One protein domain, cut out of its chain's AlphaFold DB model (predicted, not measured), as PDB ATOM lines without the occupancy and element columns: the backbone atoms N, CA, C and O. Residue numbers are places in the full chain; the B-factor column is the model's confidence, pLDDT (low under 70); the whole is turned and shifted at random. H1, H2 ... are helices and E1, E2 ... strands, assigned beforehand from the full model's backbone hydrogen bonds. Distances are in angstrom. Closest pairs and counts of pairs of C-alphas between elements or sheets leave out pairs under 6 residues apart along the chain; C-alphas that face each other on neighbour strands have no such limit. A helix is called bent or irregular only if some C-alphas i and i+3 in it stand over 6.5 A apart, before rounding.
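AT A GLANCE: This is residues 10 to 145 of the 381 residues of a protein of Roseibacillus sp (UniProt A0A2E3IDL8). A single antiparallel sheet of six strands is curled and folded back on itself into a small, nearly closed barrel, and the helix H1 packs on E6 and E3 with its residues 29 to 37. The bent strand E4 is the hinge of the fold, long unnamed stretches make up much of the rest, and the short helix H2 lies far out in the link from E3 to E4. The printed part has 136 residues, with two named helices and six named strands in the order H1 E1 E2 E3 H2 E4 E5 E6; the sheet's order is E1 E6 E3 E4 E5 E2. The class is mixed, helices and strands, with 58 of the 136 residues in named elements, under half. The whole is compact, with a radius of gyration of the C-alphas of 14.4 A and spans of 36 by 35 by 23 A.

IN THESE COORDINATES: Residues 10 to 28 hold no named element. H1, residues 29 to 42, begins at C-alpha 29 at (-17.126, 28.283, -93.990) and is 20.9 A long; it is irregular, with C-alphas 30 and 33 at 7.1 A. E1 is residues 56 to 62, 17.6 A long, E2 residues 68 to 70, and E3 residues 84 to 89. H2 is residues 101 to 104. E4, residues 113 to 122, is 22.5 A long and bends by 69 degrees at residue 119. E5 is residues 125 to 129. E6, residues 136 to 144, is 25.5 A long and ends at C-alpha 144 at (-10.525, 15.690, -95.722).

HOW THE PARTS SIT: The strongly twisted sheet is a folded sheet, one sheet bent back into two leaves that face each other: E1 E6 E3 face E5 E2. E1 and E6 are antiparallel, with N 58 and O 140 at 3.0 A. E6 and E3 pair through N 88 and O 141 at 2.9 A. E4 pairs in a staggered way, with E3 over residues 113 to 115, where N 115 and O 87 are 2.8 A apart, and with E5 over residues 116 to 122, where N 118 and O 127 are 2.8 A apart. E4 and E5 form a hairpin. E5 and E2 pair through N 69 and O 126 at 2.9 A. The closest C-alphas of the edge strands E1 and E2, those of Glu 61 and Thr 70, are 5.2 A apart. H1 is on the sheet at a height of 9.8 A; its closest C-alphas to E6 are those of Asp 33 and Gly 143, 5.4 A. In H1, 8 of 10 O i to N i+4 pairs are within hydrogen-bond range; H2 is too short for such a pair. H1 and H2 are apart.

THE WHOLE: The C-alphas farthest apart are those of Ala 46 and Gly 65, 42.6 A. The printed part has no cut. The links H1 to E1, E2 to E3 and E3 to H2 are long. The mean pLDDT of the printed part is 95.7, and no printed residue is under 70.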
ATOM      1  N   HIS A  10     -26.933  21.634 -94.296       86.94
ATOM      2  CA  HIS A  10     -27.831  21.358 -93.180       86.94
ATOM      3  C   HIS A  10     -27.267  20.353 -92.159       86.94
ATOM      4  O   HIS A  10     -27.592  20.460 -90.975       86.94
ATOM      5  N   GLU A  11     -26.379  19.431 -92.558       83.94
ATOM      6  CA  GLU A  11     -25.602  18.605 -91.616       83.94
ATOM      7  C   GLU A  11     -24.417  19.361 -90.997       83.94
ATOM      8  O   GLU A  11     -23.820  18.879 -90.031       83.94
ATOM      9  N   LEU A  12     -24.062  20.529 -91.545       87.62
ATOM     10  CA  LEU A  12     -22.949  21.345 -91.068       87.62
ATOM     11  C   LEU A  12     -23.433  22.500 -90.179       87.62
ATOM     12  O   LEU A  12     -23.301  22.422 -88.959       87.62
ATOM     13  N   ILE A  13     -23.972  23.570 -90.774       88.12
ATOM     14  CA  ILE A  13     -24.525  24.751 -90.073       88.12
ATOM     15  C   ILE A  13     -25.742  25.360 -90.792       88.12
ATOM     16  O   ILE A  13     -26.525  25.995 -90.092       88.12
ATOM     17  N   ASN A  14     -25.918  25.151 -92.112       90.12
ATOM     18  CA  ASN A  14     -26.760  25.882 -93.088       90.12
ATOM     19  C   ASN A  14     -26.016  27.023 -93.826       90.12
ATOM     20  O   ASN A  14     -25.205  27.731 -93.226       90.12
ATOM     21  N   ASP A  15     -26.308  27.230 -95.114       89.88
ATOM     22  CA  ASP A  15     -25.768  28.264 -96.011       89.88
ATOM     23  C   ASP A  15     -24.223  28.385 -95.971       89.88
ATOM     24  O   ASP A  15     -23.646  29.454 -95.700       89.88
ATOM     25  N   ILE A  16     -23.522  27.268 -96.205       92.00
ATOM     26  CA  ILE A  16     -22.053  27.213 -96.168       92.00
ATOM     27  C   ILE A  16     -21.423  27.449 -97.553       92.00
ATOM     28  O   ILE A  16     -21.412  26.590 -98.436       92.00
ATOM     29  N   TYR A  17     -20.841  28.635 -97.739       94.94
ATOM     30  CA  TYR A  17     -20.277  29.082 -99.020       94.94
ATOM     31  C   TYR A  17     -18.767  29.304 -98.931       94.94
ATOM     32  O   TYR A  17     -18.240  29.564 -97.849       94.94
ATOM     33  N   GLY A  18     -18.072  29.242-100.072       96.38
ATOM     34  CA  GLY A  18     -16.676  29.679-100.175       96.38
ATOM     35  C   GLY A  18     -15.702  28.933 -99.272       96.38
ATOM     36  O   GLY A  18     -14.700  29.495 -98.840       96.38
ATOM     37  N   THR A  19     -15.979  27.671 -98.960       96.94
ATOM     38  CA  THR A  19     -15.119  26.863 -98.089       96.94
ATOM     39  C   THR A  19     -13.739  26.631 -98.688       96.94
ATOM     40  O   THR A  19     -12.838  26.302 -97.926       96.94
ATOM     41  N   ALA A  20     -13.549  26.823 -99.997       97.12
ATOM     42  CA  ALA A  20     -12.261  26.801-100.687       97.12
ATOM     43  C   ALA A  20     -11.801  28.171-101.210       97.12
ATOM     44  O   ALA A  20     -10.836  28.239-101.963       97.12
ATOM     45  N   GLU A  21     -12.462  29.257-100.811       97.88
ATOM     46  CA  GLU A  21     -12.091  30.610-101.223       97.88
ATOM     47  C   GLU A  21     -10.952  31.146-100.347       97.88
ATOM     48  O   GLU A  21     -11.170  31.527 -99.197       97.88
ATOM     49  N   THR A  22      -9.727  31.182-100.866       98.00
ATOM     50  CA  THR A  22      -8.548  31.617-100.104       98.00
ATOM     51  C   THR A  22      -8.721  33.016 -99.514       98.00
ATOM     52  O   THR A  22      -9.057  33.980-100.196       98.00
ATOM     53  N   GLY A  23      -8.461  33.141 -98.213       98.12
ATOM     54  CA  GLY A  23      -8.610  34.378 -97.452       98.12
ATOM     55  C   GLY A  23     -10.046  34.701 -97.036       98.12
ATOM     56  O   GLY A  23     -10.255  35.713 -96.360       98.12
ATOM     57  N   TYR A  24     -11.030  33.867 -97.383       97.69
ATOM     58  CA  TYR A  24     -12.414  34.096 -96.994       97.69
ATOM     59  C   TYR A  24     -12.600  33.958 -95.481       97.69
ATOM     60  O   TYR A  24     -12.294  32.929 -94.879       97.69
ATOM     61  N   VAL A  25     -13.108  35.028 -94.867       96.75
ATOM     62  CA  VAL A  25     -13.394  35.114 -93.432       96.75
ATOM     63  C   VAL A  25     -14.889  34.923 -93.234       96.75
ATOM     64  O   VAL A  25     -15.675  35.853 -93.426       96.75
ATOM     65  N   ASN A  26     -15.291  33.716 -92.855       96.19
ATOM     66  CA  ASN A  26     -16.684  33.410 -92.570       96.19
ATOM     67  C   ASN A  26     -16.778  32.267 -91.564       96.19
ATOM     68  O   ASN A  26     -16.212  31.199 -91.792       96.19
ATOM     69  N   ARG A  27     -17.528  32.495 -90.481       96.38
ATOM     70  CA  ARG A  27     -17.737  31.529 -89.397       96.38
ATOM     71  C   ARG A  27     -18.204  30.172 -89.912       96.38
ATOM     72  O   ARG A  27     -17.659  29.152 -89.504       96.38
ATOM     73  N   ARG A  28     -19.199  30.169 -90.805       95.62
ATOM     74  CA  ARG A  28     -19.795  28.937 -91.327       95.62
ATOM     75  C   ARG A  28     -18.796  28.179 -92.186       95.62
ATOM     76  O   ARG A  28     -18.606  26.986 -91.981       95.62
ATOM     77  N   ALA A  29     -18.107  28.883 -93.088       96.25
ATOM     78  CA  ALA A  29     -17.126  28.283 -93.990       96.25
ATOM     79  C   ALA A  29     -16.026  27.527 -93.230       96.25
ATOM     80  O   ALA A  29     -15.765  26.365 -93.533       96.25
ATOM     81  N   VAL A  30     -15.440  28.151 -92.200       97.62
ATOM     82  CA  VAL A  30     -14.348  27.553 -91.409       97.62
ATOM     83  C   VAL A  30     -14.814  26.532 -90.364       97.62
ATOM     84  O   VAL A  30     -13.992  25.978 -89.637       97.62
ATOM     85  N   PHE A  31     -16.123  26.283 -90.256       97.19
ATOM     86  CA  PHE A  31     -16.676  25.214 -89.421       97.19
ATOM     87  C   PHE A  31     -16.852  23.896 -90.188       97.19
ATOM     88  O   PHE A  31     -17.061  22.853 -89.564       97.19
ATOM     89  N   ARG A  32     -16.724  23.919 -91.526       96.81
ATOM     90  CA  ARG A  32     -16.899  22.753 -92.407       96.81
ATOM     91  C   ARG A  32     -16.222  21.505 -91.853       96.81
ATOM     92  O   ARG A  32     -16.864  20.465 -91.741       96.81
ATOM     93  N   ASP A  33     -14.935  21.592 -91.525       97.31
ATOM     94  CA  ASP A  33     -14.144  20.419 -91.143       97.31
ATOM     95  C   ASP A  33     -14.601  19.814 -89.818       97.31
ATOM     96  O   ASP A  33     -14.662  18.591 -89.700       97.31
ATOM     97  N   ILE A  34     -14.965  20.655 -88.845       96.25
ATOM     98  CA  ILE A  34     -15.468  20.217 -87.537       96.25
ATOM     99  C   ILE A  34     -16.755  19.412 -87.731       96.25
ATOM    100  O   ILE A  34     -16.869  18.289 -87.237       96.25
ATOM    101  N   ALA A  35     -17.701  19.955 -88.494       95.19
ATOM    102  CA  ALA A  35     -18.963  19.278 -88.756       95.19
ATOM    103  C   ALA A  35     -18.797  18.029 -89.636       95.19
ATOM    104  O   ALA A  35     -19.360  16.978 -89.339       95.19
ATOM    105  N   THR A  36     -17.949  18.098 -90.664       94.81
ATOM    106  CA  THR A  36     -17.641  16.949 -91.529       94.81
ATOM    107  C   THR A  36     -17.018  15.814 -90.721       94.81
ATOM    108  O   THR A  36     -17.349  14.647 -90.930       94.81
ATOM    109  N   ARG A  37     -16.144  16.129 -89.755       94.62
ATOM    110  CA  ARG A  37     -15.580  15.127 -88.847       94.62
ATOM    111  C   ARG A  37     -16.671  14.437 -88.030       94.62
ATOM    112  O   ARG A  37     -16.711  13.209 -88.022       94.62
ATOM    113  N   ALA A  38     -17.569  15.208 -87.414       93.19
ATOM    114  CA  ALA A  38     -18.692  14.661 -86.652       93.19
ATOM    115  C   ALA A  38     -19.612  13.782 -87.521       93.19
ATOM    116  O   ALA A  38     -20.027  12.703 -87.098       93.19
ATOM    117  N   TRP A  39     -19.874  14.198 -88.762       91.81
ATOM    118  CA  TRP A  39     -20.659  13.430 -89.728       91.81
ATOM    119  C   TRP A  39     -20.021  12.073 -90.069       91.81
ATOM    120  O   TRP A  39     -20.712  11.051 -90.093       91.81
ATOM    121  N   PHE A  40     -18.696  12.027 -90.261       92.06
ATOM    122  CA  PHE A  40     -17.963  10.770 -90.456       92.06
ATOM    123  C   PHE A  40     -17.941   9.877 -89.221       92.06
ATOM    124  O   PHE A  40     -18.088   8.666 -89.370       92.06
ATOM    125  N   ASP A  41     -17.799  10.452 -88.027       91.00
ATOM    126  CA  ASP A  41     -17.813   9.681 -86.782       91.00
ATOM    127  C   ASP A  41     -19.205   9.063 -86.510       91.00
ATOM    128  O   ASP A  41     -19.290   7.993 -85.908       91.00
ATOM    129  N   TYR A  42     -20.293   9.689 -86.979       88.25
ATOM    130  CA  TYR A  42     -21.662   9.205 -86.758       88.25
ATOM    131  C   TYR A  42     -22.185   8.265 -87.858       88.25
ATOM    132  O   TYR A  42     -22.729   7.203 -87.556       88.25
ATOM    133  N   LEU A  43     -22.056   8.645 -89.135       87.56
ATOM    134  CA  LEU A  43     -22.879   8.067 -90.207       87.56
ATOM    135  C   LEU A  43     -22.120   7.824 -91.518       87.56
ATOM    136  O   LEU A  43     -22.327   6.799 -92.164       87.56
ATOM    137  N   ALA A  44     -21.188   8.701 -91.895       88.12
ATOM    138  CA  ALA A  44     -20.508   8.587 -93.188       88.12
ATOM    139  C   ALA A  44     -19.328   7.618 -93.240       88.12
ATOM    140  O   ALA A  44     -18.767   7.404 -94.314       88.12
ATOM    141  N   TRP A  45     -18.965   6.984 -92.123       86.19
ATOM    142  CA  TRP A  45     -17.983   5.895 -92.115       86.19
ATOM    143  C   TRP A  45     -18.369   4.733 -93.051       86.19
ATOM    144  O   TRP A  45     -17.495   3.985 -93.479       86.19
ATOM    145  N   ALA A  46     -19.659   4.586 -93.381       86.50
ATOM    146  CA  ALA A  46     -20.168   3.560 -94.290       86.50
ATOM    147  C   ALA A  46     -20.038   3.923 -95.785       86.50
ATOM    148  O   ALA A  46     -20.234   3.062 -96.647       86.50
ATOM    149  N   ASN A  47     -19.728   5.182 -96.111       91.38
ATOM    150  CA  ASN A  47     -19.599   5.611 -97.497       91.38
ATOM    151  C   ASN A  47     -18.305   5.091 -98.134       91.38
ATOM    152  O   ASN A  47     -17.255   5.094 -97.489       91.38
ATOM    153  N   PRO A  48     -18.327   4.734 -99.429       92.94
ATOM    154  CA  PRO A  48     -17.101   4.549-100.179       92.94
ATOM    155  C   PRO A  48     -16.405   5.903-100.307       92.94
ATOM    156  O   PRO A  48     -17.034   6.906-100.646       92.94
ATOM    157  N   VAL A  49     -15.096   5.925-100.084       93.25
ATOM    158  CA  VAL A  49     -14.280   7.135-100.203       93.25
ATOM    159  C   VAL A  49     -13.131   6.893-101.170       93.25
ATOM    160  O   VAL A  49     -12.568   5.803-101.239       93.25
ATOM    161  N   LYS A  50     -12.784   7.914-101.959       95.69
ATOM    162  CA  LYS A  50     -11.581   7.869-102.800       95.69
ATOM    163  C   LYS A  50     -10.304   8.084-101.977       95.69
ATOM    164  O   LYS A  50      -9.237   7.624-102.384       95.69
ATOM    165  N   HIS A  51     -10.429   8.791-100.856       94.50
ATOM    166  CA  HIS A  51      -9.338   9.156 -99.963       94.50
ATOM    167  C   HIS A  51      -9.690   8.753 -98.526       94.50
ATOM    168  O   HIS A  51     -10.661   9.254 -97.954       94.50
ATOM    169  N   ASP A  52      -8.873   7.875 -97.943       92.44
ATOM    170  CA  ASP A  52      -9.043   7.384 -96.567       92.44
ATOM    171  C   ASP A  52      -8.424   8.317 -95.513       92.44
ATOM    172  O   ASP A  52      -8.582   8.098 -94.311       92.44
ATOM    173  N   ALA A  53      -7.711   9.364 -95.945       94.25
ATOM    174  CA  ALA A  53      -7.067  10.312 -95.047       94.25
ATOM    175  C   ALA A  53      -8.121  11.061 -94.198       94.25
ATOM    176  O   ALA A  53      -9.010  11.716 -94.755       94.25
ATOM    177  N   PRO A  54      -8.053  10.983 -92.854       94.44
ATOM    178  CA  PRO A  54      -8.935  11.757 -91.993       94.44
ATOM    179  C   PRO A  54      -8.536  13.235 -92.014       94.44
ATOM    180  O   PRO A  54      -7.382  13.574 -92.273       94.44
ATOM    181  N   ALA A  55      -9.477  14.115 -91.667       95.75
ATOM    182  CA  ALA A  55      -9.160  15.524 -91.462       95.75
ATOM    183  C   ALA A  55      -8.166  15.667 -90.298       95.75
ATOM    184  O   ALA A  55      -8.281  14.977 -89.278       95.75
ATOM    185  N   TRP A  56      -7.200  16.565 -90.461       97.25
ATOM    186  CA  TRP A  56      -6.223  16.904 -89.433       97.25
ATOM    187  C   TRP A  56      -6.751  18.053 -88.585       97.25
ATOM    188  O   TRP A  56      -7.293  19.006 -89.136       97.25
ATOM    189  N   PHE A  57      -6.543  18.000 -87.271       98.12
ATOM    190  CA  PHE A  57      -6.889  19.072 -86.340       98.12
ATOM    191  C   PHE A  57      -5.687  19.376 -85.456       98.12
ATOM    192  O   PHE A  57      -5.014  18.455 -84.995       98.12
ATOM    193  N   GLY A  58      -5.429  20.657 -85.212       97.94
ATOM    194  CA  GLY A  58      -4.295  21.088 -84.405       97.94
ATOM    195  C   GLY A  58      -4.474  22.486 -83.831       97.94
ATOM    196  O   GLY A  58      -5.521  23.123 -83.981       97.94
ATOM    197  N   SER A  59      -3.424  22.957 -83.168       98.25
ATOM    198  CA  SER A  59      -3.335  24.306 -82.615       98.25
ATOM    199  C   SER A  59      -2.009  24.913 -83.040       98.25
ATOM    200  O   SER A  59      -0.951  24.361 -82.746       98.25
ATOM    201  N   ALA A  60      -2.061  26.035 -83.748       98.12
ATOM    202  CA  ALA A  60      -0.876  26.645 -84.326       98.12
ATOM    203  C   ALA A  60      -0.563  28.008 -83.713       98.12
ATOM    204  O   ALA A  60      -1.460  28.781 -83.374       98.12
ATOM    205  N   GLU A  61       0.730  28.301 -83.613       98.69
ATOM    206  CA  GLU A  61       1.272  29.628 -83.361       98.69
ATOM    207  C   GLU A  61       1.421  30.389 -84.684       98.69
ATOM    208  O   GLU A  61       1.981  29.889 -85.666       98.69
ATOM    209  N   PHE A  62       0.941  31.628 -84.671       98.62
ATOM    210  CA  PHE A  62       0.998  32.585 -85.765       98.62
ATOM    211  C   PHE A  62       1.813  33.805 -85.341       98.62
ATOM    212  O   PHE A  62       1.805  34.212 -84.177       98.62
ATOM    213  N   THR A  63       2.502  34.413 -86.303       98.62
ATOM    214  CA  THR A  63       3.194  35.698 -86.146       98.62
ATOM    215  C   THR A  63       2.605  36.681 -87.146       98.62
ATOM    216  O   THR A  63       2.479  36.349 -88.318       98.62
ATOM    217  N   GLU A  64       2.238  37.876 -86.695       98.62
ATOM    218  CA  GLU A  64       1.666  38.927 -87.545       98.62
ATOM    219  C   GLU A  64       2.526  39.192 -88.791       98.62
ATOM    220  O   GLU A  64       3.745  39.338 -88.703       98.62
ATOM    221  N   GLY A  65       1.885  39.216 -89.962       98.50
ATOM    222  CA  GLY A  65       2.540  39.418 -91.256       98.50
ATOM    223  C   GLY A  65       3.353  38.223 -91.765       98.50
ATOM    224  O   GLY A  65       3.851  38.274 -92.887       98.50
ATOM    225  N   SER A  66       3.477  37.148 -90.984       98.56
ATOM    226  CA  SER A  66       4.155  35.916 -91.389       98.56
ATOM    227  C   SER A  66       3.212  34.992 -92.154       98.56
ATOM    228  O   SER A  66       2.056  34.806 -91.775       98.56
ATOM    229  N   ASP A  67       3.731  34.353 -93.195       98.62
ATOM    230  CA  ASP A  67       3.083  33.270 -93.938       98.62
ATOM    231  C   ASP A  67       3.429  31.883 -93.367       98.62
ATOM    232  O   ASP A  67       3.149  30.862 -93.989       98.62
ATOM    233  N   ILE A  68       4.040  31.827 -92.180       98.69
ATOM    234  CA  ILE A  68       4.446  30.577 -91.533       98.69
ATOM    235  C   ILE A  68       3.502  30.220 -90.389       98.69
ATOM    236  O   ILE A  68       3.488  30.881 -89.348       98.69
ATOM    237  N   LEU A  69       2.789  29.109 -90.558       98.56
ATOM    238  CA  LEU A  69       2.035  28.435 -89.506       98.56
ATOM    239  C   LEU A  69       2.959  27.439 -88.795       98.56
ATOM    240  O   LEU A  69       3.581  26.601 -89.453       98.56
ATOM    241  N   THR A  70       3.055  27.520 -87.462       98.75
ATOM    242  CA  THR A  70       3.873  26.597 -86.653       98.75
ATOM    243  C   THR A  70       3.017  25.805 -85.669       98.75
ATOM    244  O   THR A  70       2.375  26.393 -84.808       98.75
ATOM    245  N   ASP A  71       3.064  24.476 -85.735       98.56
ATOM    246  CA  ASP A  71       2.431  23.570 -84.769       98.56
ATOM    247  C   ASP A  71       3.492  22.593 -84.238       98.56
ATOM    248  O   ASP A  71       4.003  21.743 -84.973       98.56
ATOM    249  N   LYS A  72       3.868  22.758 -82.964       97.69
ATOM    250  CA  LYS A  72       4.959  22.007 -82.313       97.69
ATOM    251  C   LYS A  72       4.617  20.535 -82.081       97.69
ATOM    252  O   LYS A  72       5.534  19.730 -81.951       97.69
ATOM    253  N   GLU A  73       3.334  20.193 -82.078       97.62
ATOM    254  CA  GLU A  73       2.855  18.824 -81.878       97.62
ATOM    255  C   GLU A  73       2.593  18.109 -83.216       97.62
ATOM    256  O   GLU A  73       2.401  16.893 -83.249       97.62
ATOM    257  N   ALA A  74       2.595  18.847 -84.332       97.44
ATOM    258  CA  ALA A  74       2.337  18.295 -85.654       97.44
ATOM    259  C   ALA A  74       3.549  17.611 -86.303       97.44
ATOM    260  O   ALA A  74       4.705  17.923 -86.035       97.44
ATOM    261  N   ASP A  75       3.267  16.710 -87.245       97.50
ATOM    262  CA  ASP A  75       4.247  16.241 -88.224       97.50
ATOM    263  C   ASP A  75       3.626  16.249 -89.624       97.50
ATOM    264  O   ASP A  75       3.115  15.244 -90.127       97.50
ATOM    265  N   PHE A  76       3.670  17.416 -90.265       97.50
ATOM    266  CA  PHE A  76       3.137  17.643 -91.604       97.50
ATOM    267  C   PHE A  76       3.853  16.832 -92.687       97.50
ATOM    268  O   PHE A  76       3.292  16.629 -93.760       97.50
ATOM    269  N   THR A  77       5.064  16.320 -92.428       96.56
ATOM    270  CA  THR A  77       5.782  15.488 -93.411       96.56
ATOM    271  C   THR A  77       5.159  14.103 -93.578       96.56
ATOM    272  O   THR A  77       5.407  13.431 -94.578       96.56
ATOM    273  N   ARG A  78       4.300  13.692 -92.638       92.69
ATOM    274  CA  ARG A  78       3.544  12.433 -92.700       92.69
ATOM    275  C   ARG A  78       2.251  12.539 -93.506       92.69
ATOM    276  O   ARG A  78       1.594  11.524 -93.723       92.69
ATOM    277  N   MET A  79       1.867  13.745 -93.917       91.56
ATOM    278  CA  MET A  79       0.613  14.000 -94.609       91.56
ATOM    279  C   MET A  79       0.830  14.050 -96.119       91.56
ATOM    280  O   MET A  79       1.605  14.861 -96.622       91.56
ATOM    281  N   ASN A  80       0.092  13.225 -96.861       93.56
ATOM    282  CA  ASN A  80       0.008  13.390 -98.303       93.56
ATOM    283  C   ASN A  80      -1.015  14.484 -98.637       93.56
ATOM    284  O   ASN A  80      -2.217  14.231 -98.657       93.56
ATOM    285  N   LEU A  81      -0.548  15.706 -98.911       92.81
ATOM    286  CA  LEU A  81      -1.435  16.846 -99.177       92.81
ATOM    287  C   LEU A  81      -2.374  16.633-100.375       92.81
ATOM    288  O   LEU A  81      -3.437  17.247-100.416       92.81
ATOM    289  N   SER A  82      -2.047  15.746-101.324       92.81
ATOM    290  CA  SER A  82      -2.965  15.443-102.432       92.81
ATOM    291  C   SER A  82      -4.247  14.738-101.979       92.81
ATOM    292  O   SER A  82      -5.239  14.763-102.704       92.81
ATOM    293  N   ASP A  83      -4.236  14.107-100.805       94.50
ATOM    294  CA  ASP A  83      -5.399  13.429-100.223       94.50
ATOM    295  C   ASP A  83      -6.223  14.347 -99.312       94.50
ATOM    296  O   ASP A  83      -7.317  13.984 -98.881       94.50
ATOM    297  N   MET A  84      -5.728  15.560 -99.067       95.94
ATOM    298  CA  MET A  84      -6.305  16.516 -98.132       95.94
ATOM    299  C   MET A  84      -7.005  17.661 -98.865       95.94
ATOM    300  O   MET A  84      -6.742  17.930-100.045       95.94
ATOM    301  N   ALA A  85      -7.916  18.321 -98.161       95.88
ATOM    302  CA  ALA A  85      -8.504  19.586 -98.560       95.88
ATOM    303  C   ALA A  85      -7.673  20.767 -98.029       95.88
ATOM    304  O   ALA A  85      -6.538  20.613 -97.581       95.88
ATOM    305  N   ASN A  86      -8.219  21.969 -98.148       95.62
ATOM    306  CA  ASN A  86      -7.577  23.198 -97.706       95.62
ATOM    307  C   ASN A  86      -7.555  23.350 -96.175       95.62
ATOM    308  O   ASN A  86      -8.217  22.607 -95.445       95.62
ATOM    309  N   LEU A  87      -6.779  24.331 -95.708       98.56
ATOM    310  CA  LEU A  87      -6.607  24.626 -94.292       98.56
ATOM    311  C   LEU A  87      -7.641  25.654 -93.835       98.56
ATOM    312  O   LEU A  87      -7.804  26.697 -94.461       98.56
ATOM    313  N   HIS A  88      -8.312  25.397 -92.720       98.75
ATOM    314  CA  HIS A  88      -9.222  26.345 -92.079       98.75
ATOM    315  C   HIS A  88      -8.676  26.734 -90.714       98.75
ATOM    316  O   HIS A  88      -8.458  25.867 -89.872       98.75
ATOM    317  N   VAL A  89      -8.502  28.032 -90.466       98.81
ATOM    318  CA  VAL A  89      -8.333  28.536 -89.097       98.81
ATOM    319  C   VAL A  89      -9.717  28.828 -88.538       98.81
ATOM    320  O   VAL A  89     -10.478  29.627 -89.092       98.81
ATOM    321  N   HIS A  90     -10.063  28.157 -87.445       98.62
ATOM    322  CA  HIS A  90     -11.434  28.120 -86.941       98.62
ATOM    323  C   HIS A  90     -11.872  29.455 -86.346       98.62
ATOM    324  O   HIS A  90     -11.055  30.246 -85.873       98.62
ATOM    325  N   TRP A  91     -13.190  29.670 -86.298       98.06
ATOM    326  CA  TRP A  91     -13.768  30.861 -85.667       98.06
ATOM    327  C   TRP A  91     -13.407  30.951 -84.179       98.06
ATOM    328  O   TRP A  91     -13.215  32.038 -83.645       98.06
ATOM    329  N   GLY A  92     -13.278  29.796 -83.514       95.69
ATOM    330  CA  GLY A  92     -12.725  29.671 -82.163       95.69
ATOM    331  C   GLY A  92     -13.684  30.014 -81.018       95.69
ATOM    332  O   GLY A  92     -13.280  29.933 -79.861       95.69
ATOM    333  N   THR A  93     -14.940  30.373 -81.297       96.50
ATOM    334  CA  THR A  93     -15.945  30.626 -80.253       96.50
ATOM    335  C   THR A  93     -16.679  29.335 -79.851       96.50
ATOM    336  O   THR A  93     -16.857  28.446 -80.686       96.50
ATOM    337  N   PRO A  94     -17.193  29.223 -78.607       95.50
ATOM    338  CA  PRO A  94     -18.025  28.082 -78.193       95.50
ATOM    339  C   PRO A  94     -19.320  27.923 -79.007       95.50
ATOM    340  O   PRO A  94     -19.892  26.840 -79.065       95.50
ATOM    341  N   THR A  95     -19.786  29.005 -79.635       95.88
ATOM    342  CA  THR A  95     -21.002  29.053 -80.454       95.88
ATOM    343  C   THR A  95     -20.728  28.905 -81.952       95.88
ATOM    344  O   THR A  95     -21.646  29.054 -82.755       95.88
ATOM    345  N   ALA A  96     -19.489  28.596 -82.359       95.06
ATOM    346  CA  ALA A  96     -19.099  28.538 -83.770       95.06
ATOM    347  C   ALA A  96     -19.976  27.587 -84.605       95.06
ATOM    348  O   ALA A  96     -20.217  27.886 -85.768       95.06
ATOM    349  N   GLY A  97     -20.490  26.513 -83.994       94.00
ATOM    350  CA  GLY A  97     -21.376  25.518 -84.608       94.00
ATOM    351  C   GLY A  97     -22.880  25.775 -84.489       94.00
ATOM    352  O   GLY A  97     -23.663  24.898 -84.833       94.00
ATOM    353  N   VAL A  98     -23.313  26.917 -83.948       93.56
ATOM    354  CA  VAL A  98     -24.745  27.194 -83.733       93.56
ATOM    355  C   VAL A  98     -25.373  27.756 -85.022       93.56
ATOM    356  O   VAL A  98     -24.814  28.702 -85.592       93.56
ATOM    357  N   PRO A  99     -26.519  27.222 -85.493       90.50
ATOM    358  CA  PRO A  99     -27.210  27.696 -86.696       90.50
ATOM    359  C   PRO A  99     -28.002  28.988 -86.418       90.50
ATOM    360  O   PRO A  99     -29.231  29.000 -86.379       90.50
ATOM    361  N   ASP A 100     -27.278  30.079 -86.157       91.69
ATOM    362  CA  ASP A 100     -27.831  31.421 -85.944       91.69
ATOM    363  C   ASP A 100     -27.028  32.466 -86.731       91.69
ATOM    364  O   ASP A 100     -25.863  32.741 -86.435       91.69
ATOM    365  N   ALA A 101     -27.674  33.074 -87.726       90.94
ATOM    366  CA  ALA A 101     -27.100  34.107 -88.580       90.94
ATOM    367  C   ALA A 101     -26.601  35.349 -87.837       90.94
ATOM    368  O   ALA A 101     -25.694  36.019 -88.331       90.94
ATOM    369  N   ASN A 102     -27.129  35.660 -86.651       92.62
ATOM    370  CA  ASN A 102     -26.635  36.798 -85.875       92.62
ATOM    371  C   ASN A 102     -25.179  36.582 -85.435       92.62
ATOM    372  O   ASN A 102     -24.399  37.531 -85.386       92.62
ATOM    373  N   LEU A 103     -24.782  35.325 -85.207       94.25
ATOM    374  CA  LEU A 103     -23.416  34.965 -84.820       94.25
ATOM    375  C   LEU A 103     -22.399  35.166 -85.948       94.25
ATOM    376  O   LEU A 103     -21.201  35.194 -85.682       94.25
ATOM    377  N   ASP A 104     -22.842  35.327 -87.198       92.62
ATOM    378  CA  ASP A 104     -21.947  35.607 -88.328       92.62
ATOM    379  C   ASP A 104     -21.362  37.031 -88.268       92.62
ATOM    380  O   ASP A 104     -20.362  37.319 -88.931       92.62
ATOM    381  N   ALA A 105     -21.975  37.930 -87.487       91.94
ATOM    382  CA  ALA A 105     -21.479  39.285 -87.246       91.94
ATOM    383  C   ALA A 105     -20.545  39.382 -86.026       91.94
ATOM    384  O   ALA A 105     -19.793  40.351 -85.918       91.94
ATOM    385  N   GLU A 106     -20.580  38.392 -85.130       94.19
ATOM    386  CA  GLU A 106     -19.791  38.383 -83.898       94.19
ATOM    387  C   GLU A 106     -18.326  38.039 -84.181       94.19
ATOM    388  O   GLU A 106     -18.060  37.070 -84.889       94.19
ATOM    389  N   PRO A 107     -17.347  38.773 -83.625       94.12
ATOM    390  CA  PRO A 107     -15.940  38.548 -83.936       94.12
ATOM    391  C   PRO A 107     -15.459  37.164 -83.474       94.12
ATOM    392  O   PRO A 107     -15.643  36.772 -82.322       94.12
ATOM    393  N   GLY A 108     -14.797  36.438 -84.378       96.12
ATOM    394  CA  GLY A 108     -14.048  35.219 -84.070       96.12
ATOM    395  C   GLY A 108     -12.560  35.482 -83.842       96.12
ATOM    396  O   GLY A 108     -12.121  36.618 -83.649       96.12
ATOM    397  N   ASN A 109     -11.756  34.421 -83.911       98.06
ATOM    398  CA  ASN A 109     -10.302  34.528 -83.938       98.06
ATOM    399  C   ASN A 109      -9.868  35.452 -85.101       98.06
ATOM    400  O   ASN A 109     -10.328  35.248 -86.227       98.06
ATOM    401  N   PRO A 110      -8.979  36.443 -84.892       97.81
ATOM    402  CA  PRO A 110      -8.602  37.372 -85.961       97.81
ATOM    403  C   PRO A 110      -7.875  36.715 -87.143       97.81
ATOM    404  O   PRO A 110      -7.923  37.241 -88.254       97.81
ATOM    405  N   ASN A 111      -7.231  35.565 -86.924       98.44
ATOM    406  CA  ASN A 111      -6.636  34.747 -87.981       98.44
ATOM    407  C   ASN A 111      -7.644  33.769 -88.603       98.44
ATOM    408  O   ASN A 111      -7.261  32.980 -89.453       98.44
ATOM    409  N   SER A 112      -8.919  33.782 -88.206       98.50
ATOM    410  CA  SER A 112      -9.912  32.895 -88.804       98.50
ATOM    411  C   SER A 112     -10.131  33.232 -90.275       98.50
ATOM    412  O   SER A 112     -10.532  34.347 -90.616       98.50
ATOM    413  N   ALA A 113      -9.849  32.262 -91.136       98.50
ATOM    414  CA  ALA A 113     -10.092  32.320 -92.566       98.50
ATOM    415  C   ALA A 113      -9.882  30.935 -93.188       98.50
ATOM    416  O   ALA A 113      -9.411  29.987 -92.546       98.50
ATOM    417  N   VAL A 114     -10.194  30.854 -94.472       98.69
ATOM    418  CA  VAL A 114      -9.729  29.799 -95.367       98.69
ATOM    419  C   VAL A 114      -8.297  30.101 -95.827       98.69
ATOM    420  O   VAL A 114      -8.006  31.219 -96.246       98.69
ATOM    421  N   TYR A 115      -7.414  29.106 -95.777       98.75
ATOM    422  CA  TYR A 115      -6.006  29.206 -96.162       98.75
ATOM    423  C   TYR A 115      -5.619  28.136 -97.185       98.75
ATOM    424  O   TYR A 115      -6.019  26.971 -97.089       98.75
ATOM    425  N   ASP A 116      -4.744  28.518 -98.108       98.06
ATOM    426  CA  ASP A 116      -3.974  27.585 -98.921       98.06
ATOM    427  C   ASP A 116      -2.752  27.085 -98.156       98.06
ATOM    428  O   ASP A 116      -2.090  27.842 -97.443       98.06
ATOM    429  N   ILE A 117      -2.399  25.818 -98.375       98.06
ATOM    430  CA  ILE A 117      -1.100  25.272 -97.978       98.06
ATOM    431  C   ILE A 117      -0.166  25.416 -99.178       98.06
ATOM    432  O   ILE A 117      -0.241  24.645-100.133       98.06
ATOM    433  N   VAL A 118       0.723  26.406 -99.129       97.81
ATOM    434  CA  VAL A 118       1.675  26.695-100.211       97.81
ATOM    435  C   VAL A 118       2.784  25.648-100.235       97.81
ATOM    436  O   VAL A 118       3.170  25.160-101.299       97.81
ATOM    437  N   LYS A 119       3.321  25.301 -99.058       97.31
ATOM    438  CA  LYS A 119       4.443  24.364 -98.943       97.31
ATOM    439  C   LYS A 119       4.560  23.761 -97.545       97.31
ATOM    440  O   LYS A 119       4.442  24.465 -96.548       97.31
ATOM    441  N   VAL A 120       4.912  22.477 -97.470       98.19
ATOM    442  CA  VAL A 120       5.409  21.860 -96.228       98.19
ATOM    443  C   VAL A 120       6.879  22.242 -96.046       98.19
ATOM    444  O   VAL A 120       7.719  21.894 -96.876       98.19
ATOM    445  N   LEU A 121       7.197  22.981 -94.980       98.31
ATOM    446  CA  LEU A 121       8.566  23.435 -94.694       98.31
ATOM    447  C   LEU A 121       9.331  22.481 -93.769       98.31
ATOM    448  O   LEU A 121      10.555  22.542 -93.692       98.31
ATOM    449  N   GLY A 122       8.612  21.608 -93.070       98.06
ATOM    450  CA  GLY A 122       9.151  20.591 -92.177       98.06
ATOM    451  C   GLY A 122       8.038  19.975 -91.329       98.06
ATOM    452  O   GLY A 122       6.869  20.290 -91.557       98.06
ATOM    453  N   PRO A 123       8.380  19.144 -90.329       98.12
ATOM    454  CA  PRO A 123       7.393  18.473 -89.478       98.12
ATOM    455  C   PRO A 123       6.416  19.449 -88.815       98.12
ATOM    456  O   PRO A 123       5.212  19.253 -88.859       98.12
ATOM    457  N   ASN A 124       6.923  20.566 -88.297       98.56
ATOM    458  CA  ASN A 124       6.132  21.488 -87.480       98.56
ATOM    459  C   ASN A 124       5.734  22.785 -88.192       98.56
ATOM    460  O   ASN A 124       5.247  23.702 -87.534       98.56
ATOM    461  N   LYS A 125       6.016  22.931 -89.495       98.69
ATOM    462  CA  LYS A 125       5.848  24.211 -90.202       98.69
ATOM    463  C   LYS A 125       5.228  24.063 -91.584       98.69
ATOM    464  O   LYS A 125       5.734  23.314 -92.424       98.69
ATOM    465  N   LEU A 126       4.213  24.883 -91.841       98.56
ATOM    466  CA  LEU A 126       3.623  25.099 -93.159       98.56
ATOM    467  C   LEU A 126       3.846  26.543 -93.596       98.56
ATOM    468  O   LEU A 126       3.719  27.464 -92.792       98.56
ATOM    469  N   GLN A 127       4.132  26.729 -94.879       98.69
ATOM    470  CA  GLN A 127       3.916  28.000 -95.551       98.69
ATOM    471  C   GLN A 127       2.454  28.054 -96.006       98.69
ATOM    472  O   GLN A 127       1.998  27.135 -96.694       98.69
ATOM    473  N   VAL A 128       1.730  29.103 -95.627       98.62
ATOM    474  CA  VAL A 128       0.296  29.280 -95.881       98.62
ATOM    475  C   VAL A 128       0.006  30.602 -96.587       98.62
ATOM    476  O   VAL A 128       0.803  31.531 -96.539       98.62
ATOM    477  N   SER A 129      -1.146  30.700 -97.245       98.38
ATOM    478  CA  SER A 129      -1.648  31.958 -97.807       98.38
ATOM    479  C   SER A 129      -3.124  32.130 -97.448       98.38
ATOM    480  O   SER A 129      -3.869  31.161 -97.587       98.38
ATOM    481  N   PRO A 130      -3.580  33.316 -97.006       98.56
ATOM    482  CA  PRO A 130      -2.807  34.549 -96.802       98.56
ATOM    483  C   PRO A 130      -1.856  34.480 -95.589       98.56
ATOM    484  O   PRO A 130      -1.862  33.514 -94.834       98.56
ATOM    485  N   ALA A 131      -1.040  35.521 -95.387       98.62
ATOM    486  CA  ALA A 131      -0.261  35.685 -94.157       98.62
ATOM    487  C   ALA A 131      -1.173  35.927 -92.937       98.62
ATOM    488  O   ALA A 131      -2.300  36.418 -93.065       98.62
ATOM    489  N   ALA A 132      -0.683  35.599 -91.743       98.38
ATOM    490  CA  ALA A 132      -1.408  35.819 -90.499       98.38
ATOM    491  C   ALA A 132      -1.631  37.313 -90.233       98.38
ATOM    492  O   ALA A 132      -0.737  38.139 -90.426       98.38
ATOM    493  N   LYS A 133      -2.823  37.660 -89.741       98.06
ATOM    494  CA  LYS A 133      -3.201  39.047 -89.446       98.06
ATOM    495  C   LYS A 133      -2.697  39.511 -88.089       98.06
ATOM    496  O   LYS A 133      -2.438  40.692 -87.929       98.06
ATOM    497  N   VAL A 134      -2.594  38.604 -87.120       98.44
ATOM    498  CA  VAL A 134      -2.114  38.905 -85.765       98.44
ATOM    499  C   VAL A 134      -1.229  37.781 -85.240       98.44
ATOM    500  O   VAL A 134      -1.371  36.620 -85.634       98.44
ATOM    501  N   SER A 135      -0.344  38.119 -84.305       98.75
ATOM    502  CA  SER A 135       0.402  37.123 -83.535       98.75
ATOM    503  C   SER A 135      -0.503  36.461 -82.494       98.75
ATOM    504  O   SER A 135      -1.329  37.132 -81.876       98.75
ATOM    505  N   GLY A 136      -0.341  35.159 -82.267       97.69
ATOM    506  CA  GLY A 136      -1.120  34.429 -81.266       97.69
ATOM    507  C   GLY A 136      -1.300  32.955 -81.598       97.69
ATOM    508  O   GLY A 136      -0.679  32.437 -82.522       97.69
ATOM    509  N   GLN A 137      -2.164  32.284 -80.841       98.00
ATOM    510  CA  GLN A 137      -2.508  30.881 -81.057       98.00
ATOM    511  C   GLN A 137      -3.928  30.755 -81.624       98.00
ATOM    512  O   GLN A 137      -4.827  31.502 -81.227       98.00
ATOM    513  N   ALA A 138      -4.142  29.814 -82.544       98.25
ATOM    514  CA  ALA A 138      -5.472  29.482 -83.043       98.25
ATOM    515  C   ALA A 138      -5.603  27.987 -83.362       98.25
ATOM    516  O   ALA A 138      -4.657  27.360 -83.846       98.25
ATOM    517  N   SER A 139      -6.798  27.441 -83.133       98.50
ATOM    518  CA  SER A 139      -7.167  26.114 -83.626       98.50
ATOM    519  C   SER A 139      -7.323  26.140 -85.143       98.50
ATOM    520  O   SER A 139      -7.853  27.103 -85.708       98.50
ATOM    521  N   TYR A 140      -6.882  25.073 -85.800       98.81
ATOM    522  CA  TYR A 140      -7.018  24.913 -87.241       98.81
ATOM    523  C   TYR A 140      -7.330  23.465 -87.611       98.81
ATOM    524  O   TYR A 140      -7.169  22.536 -86.811       98.81
ATOM    525  N   SER A 141      -7.750  23.276 -88.854       98.69
ATOM    526  CA  SER A 141      -7.859  21.970 -89.487       98.69
ATOM    527  C   SER A 141      -7.293  21.981 -90.894       98.69
ATOM    528  O   SER A 141      -7.249  23.019 -91.548       98.69
ATOM    529  N   ILE A 142      -6.879  20.809 -91.365       98.44
ATOM    530  CA  ILE A 142      -6.682  20.538 -92.787       98.44
ATOM    531  C   ILE A 142      -7.754  19.525 -93.156       98.44
ATOM    532  O   ILE A 142      -7.757  18.405 -92.632       98.44
ATOM    533  N   GLY A 143      -8.697  19.946 -93.995       97.25
ATOM    534  CA  GLY A 143      -9.893  19.167 -94.276       97.25
ATOM    535  C   GLY A 143      -9.592  17.839 -94.965       97.25
ATOM    536  O   GLY A 143      -8.522  17.630 -95.539       97.25
ATOM    537  N   ARG A 144     -10.564  16.929 -94.936       95.31
ATOM    538  CA  ARG A 144     -10.525  15.690 -95.722       95.31
ATOM    539  C   ARG A 144     -11.281  15.857 -97.035       95.31
ATOM    540  O   ARG A 144     -12.086  16.769 -97.181       95.31
ATOM    541  N   ARG A 145     -11.088  14.913 -97.953       95.00
ATOM    542  CA  ARG A 145     -11.909  14.774 -99.165       95.00
ATOM    543  C   ARG A 145     -13.021  13.758 -98.925       95.00
ATOM    544  O   ARG A 145     -12.751  12.687 -98.374       95.00
TER     545      ARG A 145